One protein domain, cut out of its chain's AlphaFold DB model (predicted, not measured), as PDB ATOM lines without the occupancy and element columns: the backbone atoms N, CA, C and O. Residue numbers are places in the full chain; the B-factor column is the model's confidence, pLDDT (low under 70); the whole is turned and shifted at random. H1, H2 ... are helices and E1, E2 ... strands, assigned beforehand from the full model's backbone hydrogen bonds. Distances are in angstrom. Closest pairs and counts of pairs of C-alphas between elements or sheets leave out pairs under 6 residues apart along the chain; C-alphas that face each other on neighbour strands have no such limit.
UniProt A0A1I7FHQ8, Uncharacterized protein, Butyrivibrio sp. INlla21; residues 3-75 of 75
ATOM      1  N   TRP A   3      87.531 231.061 277.190       79.62
ATOM      2  CA  TRP A   3      86.375 231.851 276.764       79.62
ATOM      3  C   TRP A   3      86.818 233.178 276.153       79.62
ATOM      4  O   TRP A   3      87.899 233.691 276.459       79.62
ATOM      5  N   ILE A   4      85.983 233.752 275.288       79.56
ATOM      6  CA  ILE A   4      86.141 235.149 274.875       79.56
ATOM      7  C   ILE A   4      85.930 236.039 276.095       79.56
ATOM      8  O   ILE A   4      84.971 235.872 276.845       79.56
ATOM      9  N   ASN A   5      86.816 237.011 276.287       69.44
ATOM     10  CA  ASN A   5      86.616 238.056 277.273       69.44
ATOM     11  C   ASN A   5      85.625 239.090 276.703       69.44
ATOM     12  O   ASN A   5      86.003 239.867 275.818       69.44
ATOM     13  N   PRO A   6      84.372 239.141 277.196       63.19
ATOM     14  CA  PRO A   6      83.343 240.018 276.639       63.19
ATOM     15  C   PRO A   6      83.676 241.503 276.832       63.19
ATOM     16  O   PRO A   6      83.235 242.336 276.046       63.19
ATOM     17  N   ASN A   7      84.507 241.833 277.826       59.84
ATOM     18  CA  ASN A   7      84.883 243.208 278.154       59.84
ATOM     19  C   ASN A   7      85.981 243.776 277.239       59.84
ATOM     20  O   ASN A   7      86.322 244.946 277.361       59.84
ATOM     21  N   ASN A   8      86.547 242.961 276.341       59.62
ATOM     22  CA  ASN A   8      87.599 243.366 275.404       59.62
ATOM     23  C   ASN A   8      87.232 243.041 273.943       59.62
ATOM     24  O   ASN A   8      88.100 242.923 273.078       59.62
ATOM     25  N   ASN A   9      85.937 242.869 273.662       56.72
ATOM     26  CA  ASN A   9      85.443 242.454 272.348       56.72
ATOM     27  C   ASN A   9      85.411 243.599 271.308       56.72
ATOM     28  O   ASN A   9      85.099 243.354 270.147       56.72
ATOM     29  N   ASP A  10      85.780 244.820 271.718       56.84
ATOM     30  CA  ASP A  10      85.898 246.032 270.886       56.84
ATOM     31  C   ASP A  10      87.289 246.209 270.243       56.84
ATOM     32  O   ASP A  10      87.630 247.261 269.695       56.84
ATOM     33  N   MET A  11      88.143 245.186 270.300       58.53
ATOM     34  CA  MET A  11      89.409 245.222 269.574       58.53
ATOM     35  C   MET A  11      89.146 245.076 268.070       58.53
ATOM     36  O   MET A  11      88.430 244.163 267.673       58.53
ATOM     37  N   ARG A  12      89.722 245.996 267.272       61.44
ATOM     38  CA  ARG A  12      89.810 246.038 265.789       61.44
ATOM     39  C   ARG A  12      89.200 244.829 265.066       61.44
ATOM     40  O   ARG A  12      89.642 243.712 265.319       61.44
ATOM     41  N   ASP A  13      88.306 245.073 264.103       71.94
ATOM     42  CA  ASP A  13      87.622 244.063 263.274       71.94
ATOM     43  C   ASP A  13      88.378 242.728 263.133       71.94
ATOM     44  O   ASP A  13      89.354 242.597 262.395       71.94
ATOM     45  N   GLY A  14      87.897 241.720 263.867       77.62
ATOM     46  CA  GLY A  14      88.377 240.338 263.806       77.62
ATOM     47  C   GLY A  14      89.444 239.944 264.834       77.62
ATOM     48  O   GLY A  14      89.711 238.749 264.968       77.62
ATOM     49  N   CYS A  15      90.022 240.877 265.596       85.38
ATOM     50  CA  CYS A  15      90.806 240.544 266.788       85.38
ATOM     51  C   CYS A  15      89.885 240.229 267.972       85.38
ATOM     52  O   CYS A  15      88.810 240.811 268.127       85.38
ATOM     53  N   ARG A  16      90.313 239.301 268.827       87.56
ATOM     54  CA  ARG A  16      89.591 238.923 270.046       87.56
ATOM     55  C   ARG A  16      90.551 238.834 271.221       87.56
ATOM     56  O   ARG A  16      91.727 238.514 271.046       87.56
ATOM     57  N   ALA A  17      90.033 239.087 272.417       89.12
ATOM     58  CA  ALA A  17      90.724 238.757 273.650       89.12
ATOM     59  C   ALA A  17      90.083 237.520 274.269       89.12
ATOM     60  O   ALA A  17      88.860 237.428 274.379       89.12
ATOM     61  N   PHE A  18      90.923 236.601 274.712       89.75
ATOM     62  CA  PHE A  18      90.534 235.363 275.356       89.75
ATOM     63  C   PHE A  18      91.030 235.324 276.794       89.75
ATOM     64  O   PHE A  18      91.950 236.045 277.197       89.75
ATOM     65  N   GLN A  19      90.430 234.433 277.560       90.69
ATOM     66  CA  GLN A  19      90.886 234.051 278.878       90.69
ATOM     67  C   GLN A  19      90.883 232.527 278.950       90.69
ATOM     68  O   GLN A  19      89.914 231.890 278.544       90.69
ATOM     69  N   ALA A  20      91.988 231.951 279.407       90.56
ATOM     70  CA  ALA A  20      92.186 230.514 279.529       90.56
ATOM     71  C   ALA A  20      92.510 230.154 280.980       90.56
ATOM     72  O   ALA A  20      93.213 230.900 281.665       90.56
ATOM     73  N   ASP A  21      92.034 229.004 281.453       90.38
ATOM     74  CA  ASP A  21      92.303 228.564 282.827       90.38
ATOM     75  C   ASP A  21      93.765 228.154 283.009       90.38
ATOM     76  O   ASP A  21      94.434 228.598 283.946       90.38
ATOM     77  N   ALA A  22      94.268 227.328 282.088       92.12
ATOM     78  CA  ALA A  22      95.613 226.783 282.127       92.12
ATOM     79  C   ALA A  22      96.372 227.046 280.825       92.12
ATOM     80  O   ALA A  22      95.805 227.123 279.736       92.12
ATOM     81  N   GLN A  23      97.700 227.085 280.909       92.81
ATOM     82  CA  GLN A  23      98.562 227.270 279.739       92.81
ATOM     83  C   GLN A  23      98.332 226.200 278.656       92.81
ATOM     84  O   GLN A  23      98.412 226.478 277.461       92.81
ATOM     85  N   ALA A  24      97.999 224.973 279.065       92.44
ATOM     86  CA  ALA A  24      97.695 223.879 278.148       92.44
ATOM     87  C   ALA A  24      96.453 224.139 277.276       92.44
ATOM     88  O   ALA A  24      96.314 223.503 276.231       92.44
ATOM     89  N   ASP A  25      95.573 225.061 277.676       92.25
ATOM     90  CA  ASP A  25      94.357 225.409 276.943       92.25
ATOM     91  C   ASP A  25      94.609 226.366 275.776       92.25
ATOM     92  O   ASP A  25      93.794 226.430 274.860       92.25
ATOM     93  N   VAL A  26      95.762 227.042 275.738       92.44
ATOM     94  CA  VAL A  26      96.138 227.962 274.646       92.44
ATOM     95  C   VAL A  26      96.142 227.249 273.286       92.44
ATOM     96  O   VAL A  26      95.784 227.835 272.271       92.44
ATOM     97  N   LYS A  27      96.458 225.946 273.247       91.81
ATOM     98  CA  LYS A  27      96.428 225.135 272.011       91.81
ATOM     99  C   LYS A  27      95.022 224.970 271.408       91.81
ATOM    100  O   LYS A  27      94.889 224.584 270.240       91.81
ATOM    101  N   ASN A  28      93.992 225.200 272.220       91.88
ATOM    102  CA  ASN A  28      92.592 225.076 271.835       91.88
ATOM    103  C   ASN A  28      92.031 226.389 271.276       91.88
ATOM    104  O   ASN A  28      90.952 226.360 270.694       91.88
ATOM    105  N   LEU A  29      92.754 227.504 271.423       92.25
ATOM    106  CA  LEU A  29      92.348 228.806 270.903       92.25
ATOM    107  C   LEU A  29      92.299 228.812 269.369       92.25
ATOM    108  O   LEU A  29      93.092 228.115 268.719       92.25
ATOM    109  N   PRO A  30      91.417 229.633 268.778       92.94
ATOM    110  CA  PRO A  30      91.411 229.861 267.343       92.94
ATOM    111  C   PRO A  30      92.673 230.598 266.883       92.94
ATOM    112  O   PRO A  30      93.372 231.262 267.655       92.94
ATOM    113  N   THR A  31      92.933 230.510 265.585       94.31
ATOM    114  CA  THR A  31      93.927 231.301 264.861       94.31
ATOM    115  C   THR A  31      93.293 231.880 263.591       94.31
ATOM    116  O   THR A  31      92.082 231.760 263.382       94.31
ATOM    117  N   SER A  32      94.081 232.505 262.715       93.31
ATOM    118  CA  SER A  32      93.574 232.964 261.414       93.31
ATOM    119  C   SER A  32      93.324 231.812 260.439       93.31
ATOM    120  O   SER A  32      92.501 231.936 259.529       93.31
ATOM    121  N   SER A  33      93.987 230.670 260.637       93.50
ATOM    122  CA  SER A  33      93.831 229.472 259.804       93.50
ATOM    123  C   SER A  33      92.980 228.370 260.445       93.50
ATOM    124  O   SER A  33      92.398 227.562 259.716       93.50
ATOM    125  N   LYS A  34      92.843 228.359 261.775       92.62
ATOM    126  CA  LYS A  34      92.213 227.279 262.546       92.62
ATOM    127  C   LYS A  34      91.089 227.802 263.442       92.62
ATOM    128  O   LYS A  34      91.239 228.816 264.114       92.62
ATOM    129  N   GLU A  35      89.978 227.079 263.481       90.56
ATOM    130  CA  GLU A  35      88.901 227.326 264.443       90.56
ATOM    131  C   GLU A  35      89.268 226.838 265.850       90.56
ATOM    132  O   GLU A  35      90.071 225.919 266.041       90.56
ATOM    133  N   GLY A  36      88.685 227.497 266.842       86.81
ATOM    134  CA  GLY A  36      88.848 227.138 268.241       86.81
ATOM    135  C   GLY A  36      88.076 225.868 268.608       86.81
ATOM    136  O   GLY A  36      87.232 225.396 267.848       86.81
ATOM    137  N   VAL A  37      88.353 225.298 269.781       86.56
ATOM    138  CA  VAL A  37      87.583 224.156 270.301       86.56
ATOM    139  C   VAL A  37      86.380 224.660 271.089       86.56
ATOM    140  O   VAL A  37      86.551 225.286 272.137       86.56
ATOM    141  N   GLN A  38      85.181 224.302 270.626       78.69
ATOM    142  CA  GLN A  38      83.915 224.625 271.282       78.69
ATOM    143  C   GLN A  38      83.895 224.218 272.757       78.69
ATOM    144  O   GLN A  38      84.258 223.096 273.113       78.69
ATOM    145  N   GLN A  39      83.455 225.142 273.611       74.25
ATOM    146  CA  GLN A  39      83.259 224.917 275.040       74.25
ATOM    147  C   GLN A  39      81.764 225.033 275.346       74.25
ATOM    148  O   GLN A  39      81.200 226.125 275.304       74.25
ATOM    149  N   GLY A  40      81.109 223.904 275.629       76.06
ATOM    150  CA  GLY A  40      79.659 223.869 275.847       76.06
ATOM    151  C   GLY A  40      78.885 224.422 274.644       76.06
ATOM    152  O   GLY A  40      79.115 224.002 273.510       76.06
ATOM    153  N   ASP A  41      78.008 225.393 274.893       73.81
ATOM    154  CA  ASP A  41      77.164 226.027 273.870       73.81
ATOM    155  C   ASP A  41      77.787 227.300 273.253       73.81
ATOM    156  O   ASP A  41      77.133 228.005 272.483       73.81
ATOM    157  N   ASP A  42      79.048 227.624 273.574       69.31
ATOM    158  CA  ASP A  42      79.713 228.821 273.049       69.31
ATOM    159  C   ASP A  42      80.182 228.626 271.602       69.31
ATOM    160  O   ASP A  42      81.218 228.019 271.326       69.31
ATOM    161  N   VAL A  43      79.417 229.190 270.670       68.19
ATOM    162  CA  VAL A  43      79.708 229.182 269.230       68.19
ATOM    163  C   VAL A  43      80.606 230.338 268.779       68.19
ATOM    164  O   VAL A  43      81.127 230.311 267.663       68.19
ATOM    165  N   ILE A  44      80.794 231.368 269.610       67.69
ATOM    166  CA  ILE A  44      81.561 232.567 269.241       67.69
ATOM    167  C   ILE A  44      83.054 232.296 269.438       67.69
ATOM    168  O   ILE A  44      83.866 232.634 268.574       67.69
ATOM    169  N   SER A  45      83.415 231.599 270.518       68.62
ATOM    170  CA  SER A  45      84.794 231.170 270.803       68.62
ATOM    171  C   SER A  45      85.375 230.177 269.784       68.62
ATOM    172  O   SER A  45      86.576 229.888 269.827       68.62
ATOM    173  N   CYS A  46      84.552 229.677 268.857       73.00
ATOM    174  CA  CYS A  46      84.930 228.753 267.785       73.00
ATOM    175  C   CYS A  46      85.289 229.443 266.468       73.00
ATOM    176  O   CYS A  46      85.682 228.772 265.521       73.00
ATOM    177  N   GLN A  47      85.154 230.762 266.364       81.69
ATOM    178  CA  GLN A  47      85.425 231.462 265.109       81.69
ATOM    179  C   GLN A  47      86.919 231.728 264.926       81.69
ATOM    180  O   GLN A  47      87.647 231.966 265.891       81.69
ATOM    181  N   LYS A  48      87.379 231.722 263.670       89.88
ATOM    182  CA  LYS A  48      88.731 232.176 263.315       89.88
ATOM    183  C   LYS A  48      88.941 233.620 263.763       89.88
ATOM    184  O   LYS A  48      88.020 234.434 263.711       89.88
ATOM    185  N   VAL A  49      90.172 233.941 264.144       90.50
ATOM    186  CA  VAL A  49      90.536 235.265 264.666       90.50
ATOM    187  C   VAL A  49      91.744 235.848 263.961       90.50
ATOM    188  O   VAL A  49      92.562 235.137 263.384       90.50
ATOM    189  N   GLN A  50      91.875 237.169 264.007       91.75
ATOM    190  CA  GLN A  50      93.015 237.851 263.418       91.75
ATOM    191  C   GLN A  50      94.254 237.807 264.308       91.75
ATOM    192  O   GLN A  50      94.190 237.760 265.540       91.75
ATOM    193  N   LYS A  51      95.409 237.867 263.644       93.19
ATOM    194  CA  LYS A  51      96.718 238.065 264.270       93.19
ATOM    195  C   LYS A  51      96.695 239.363 265.080       93.19
ATOM    196  O   LYS A  51      96.147 240.365 264.632       93.19
ATOM    197  N   GLY A  52      97.285 239.334 266.266       91.50
ATOM    198  CA  GLY A  52      97.153 240.385 267.275       91.50
ATOM    199  C   GLY A  52      96.055 240.121 268.308       91.50
ATOM    200  O   GLY A  52      95.990 240.850 269.293       91.50
ATOM    201  N   SER A  53      95.239 239.074 268.135       91.94
ATOM    202  CA  SER A  53      94.379 238.557 269.207       91.94
ATOM    203  C   SER A  53      95.207 238.170 270.431       91.94
ATOM    204  O   SER A  53      96.361 237.753 270.302       91.94
ATOM    205  N   THR A  54      94.625 238.299 271.619       93.50
ATOM    206  CA  THR A  54      95.334 238.117 272.890       93.50
ATOM    207  C   THR A  54      94.666 237.077 273.775       93.50
ATOM    208  O   THR A  54      93.478 236.806 273.636       93.50
ATOM    209  N   CYS A  55      95.420 236.474 274.692       92.81
ATOM    210  CA  CYS A  55      94.878 235.544 275.678       92.81
ATOM    211  C   CYS A  55      95.560 235.732 277.034       92.81
ATOM    212  O   CYS A  55      96.785 235.689 277.120       92.81
ATOM    213  N   MET A  56      94.765 235.884 278.094       93.44
ATOM    214  CA  MET A  56      95.240 235.840 279.478       93.44
ATOM    215  C   MET A  56      95.032 234.435 280.046       93.44
ATOM    216  O   MET A  56      93.904 233.959 280.129       93.44
ATOM    217  N   VAL A  57      96.104 233.774 280.460       94.06
ATOM    218  CA  VAL A  57      96.051 232.498 281.176       94.06
ATOM    219  C   VAL A  57      96.001 232.790 282.669       94.06
ATOM    220  O   VAL A  57      96.914 233.421 283.187       94.06
ATOM    221  N   LEU A  58      94.974 232.333 283.381       91.00
ATOM    222  CA  LEU A  58      94.779 232.658 284.800       91.00
ATOM    223  C   LEU A  58      95.774 231.968 285.722       91.00
ATOM    224  O   LEU A  58      96.215 232.562 286.702       91.00
ATOM    225  N   ASN A  59      96.171 230.743 285.387       87.62
ATOM    226  CA  ASN A  59      97.175 229.998 286.126       87.62
ATOM    227  C   ASN A  59      98.210 229.430 285.136       87.62
ATOM    228  O   ASN A  59      97.888 228.501 284.387       87.62
ATOM    229  N   PRO A  60      99.428 229.999 285.057       90.94
ATOM    230  CA  PRO A  60     100.125 230.758 286.106       90.94
ATOM    231  C   PRO A  60     100.119 232.296 285.947       90.94
ATOM    232  O   PRO A  60     101.111 232.930 286.284       90.94
ATOM    233  N   ALA A  61      99.044 232.916 285.450       92.50
ATOM    234  CA  ALA A  61      98.991 234.361 285.171       92.50
ATOM    235  C   ALA A  61      99.967 234.805 284.057       92.50
ATOM    236  O   ALA A  61     100.811 235.677 284.256       92.50
ATOM    237  N   THR A  62      99.848 234.202 282.871       94.56
ATOM    238  CA  THR A  62     100.679 234.518 281.693       94.56
ATOM    239  C   THR A  62      99.860 235.120 280.561       94.56
ATOM    240  O   THR A  62      98.680 234.816 280.396       94.56
ATOM    241  N   TYR A  63     100.488 235.977 279.756       94.44
ATOM    242  CA  TYR A  63      99.834 236.629 278.626       94.44
ATOM    243  C   TYR A  63     100.363 236.089 277.301       94.44
ATOM    244  O   TYR A  63     101.555 235.834 277.152       94.44
ATOM    245  N   TYR A  64      99.471 235.927 276.332       96.06
ATOM    246  CA  TYR A  64      99.779 235.430 274.998       96.06
ATOM    247  C   TYR A  64      99.249 236.374 273.924       96.06
ATOM    248  O   TYR A  64      98.201 237.002 274.088       96.06
ATOM    249  N   ILE A  65      99.942 236.408 272.788       95.62
ATOM    250  CA  ILE A  65      99.500 237.080 271.565       95.62
ATOM    251  C   ILE A  65      99.575 236.125 270.371       95.62
ATOM    252  O   ILE A  65     100.520 235.341 270.243       95.62
ATOM    253  N   LEU A  66      98.590 236.193 269.476       95.81
ATOM    254  CA  LEU A  66      98.640 235.510 268.188       95.81
ATOM    255  C   LEU A  66      99.563 236.295 267.251       95.81
ATOM    256  O   LEU A  66      99.208 237.374 266.777       95.81
ATOM    257  N   ASN A  67     100.766 235.780 267.017       95.31
ATOM    258  CA  ASN A  67     101.808 236.507 266.298       95.31
ATOM    259  C   ASN A  67     101.581 236.548 264.768       95.31
ATOM    260  O   ASN A  67     100.633 235.980 264.222       95.31
ATOM    261  N   SER A  68     102.488 237.217 264.047       95.00
ATOM    262  CA  SER A  68     102.432 237.346 262.583       95.00
ATOM    263  C   SER A  68     102.517 236.007 261.832       95.00
ATOM    264  O   SER A  68     102.050 235.921 260.692       95.00
ATOM    265  N   SER A  69     103.045 234.966 262.474       96.56
ATOM    266  CA  SER A  69     103.181 233.601 261.957       96.56
ATOM    267  C   SER A  69     101.991 232.695 262.293       96.56
ATOM    268  O   SER A  69     102.072 231.498 262.053       96.56
ATOM    269  N   ASP A  70     100.889 233.247 262.815       95.88
ATOM    270  CA  ASP A  70      99.691 232.492 263.217       95.88
ATOM    271  C   ASP A  70      99.923 231.527 264.395       95.88
ATOM    272  O   ASP A  70      99.257 230.501 264.519       95.88
ATOM    273  N   VAL A  71     100.869 231.865 265.281       96.12
ATOM    274  CA  VAL A  71     101.207 231.068 266.467       96.12
ATOM    275  C   VAL A  71     101.004 231.885 267.740       96.12
ATOM    276  O   VAL A  71     101.489 233.013 267.866       96.12
ATOM    277  N   TRP A  72     100.319 231.296 268.719       96.00
ATOM    278  CA  TRP A  72     100.199 231.859 270.059       96.00
ATOM    279  C   TRP A  72     101.555 231.843 270.765       96.00
ATOM    280  O   TRP A  72     102.124 230.783 271.017       96.00
ATOM    281  N   THR A  73     102.078 233.028 271.070       96.69
ATOM    282  CA  THR A  73     103.382 233.213 271.721       96.69
ATOM    283  C   THR A  73     103.192 233.920 273.052       96.69
ATOM    284  O   THR A  73     102.416 234.872 273.132       96.69
ATOM    285  N   MET A  74     103.881 233.435 274.083       95.69
ATOM    286  CA  MET A  74     103.893 234.052 275.408       95.69
ATOM    287  C   MET A  74     104.651 235.384 275.346       95.69
ATOM    288  O   MET A  74     105.711 235.439 274.716       95.69
ATOM    289  N   LEU A  75     104.093 236.430 275.957       89.50
ATOM    290  CA  LEU A  75     104.753 237.726 276.152       89.50
ATOM    291  C   LEU A  75     105.603 237.744 277.423       89.50
ATOM    292  O   LEU A  75     105.241 237.030 278.386       89.50
TER     293      LEU A  75
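This is residues 3 to 75 of the 75 residues of an uncharacterized protein of Butyrivibrio sp. INlla21 (UniProt A0A1I7FHQ8). Little of this domain is regular structure: a small, twisted four-stranded sheet has one short helix, H1, over one face, and long loops, residues 3 to 16 and 29 to 53, make much of the rest. Of 73 printed residues, 26 are in E1, H1, E2, E3 and E4, in chain order; the class is mixed. The mixed sheet runs E1 E2 E3 E4. The whole is compact, with radius of gyration of the C-alphas 10.9 A and spans of 30 by 28 by 22 A.

E1, residues 17 to 22, is 15.5 A long from C-alpha 17 at (90.724, 238.757, 273.650). E2 is residues 54 to 59, 15.6 A; E3, 62 to 66, 13.7 A; E4, 72 to 74, 6.9 A, ending at C-alpha 74 (103.893, 234.052, 275.408). H1 is residues 23 to 28, 10.1 A.

Parallel E1 and E2, with N 20 and O 56 2.9 A apart, and H1 between them in the chain form a strand-helix-strand unit with a right-handed crossover. Hairpins E2 and E3, and E3 and E4, form a meander of successive antiparallel neighbours; N 64 and O 55 are 2.8 A apart, N 65 and O 73 2.9 A. H1 is on the sheet, at a height of 8.3 A; its closest C-alphas to E2 are Gln 23 and Val 57, 6.0 A. In H1, 0 of 2 O i to N i+4 pairs and 2 of 3 O i to N i+3 pairs are within hydrogen-bond range.

The farthest C-alphas, Asp 41 and Leu 75, are 30.1 A apart. The printed part has no cut; H1 to E2 is a long link. Residues 5 to 12 and 42 to 45 have pLDDT under 70.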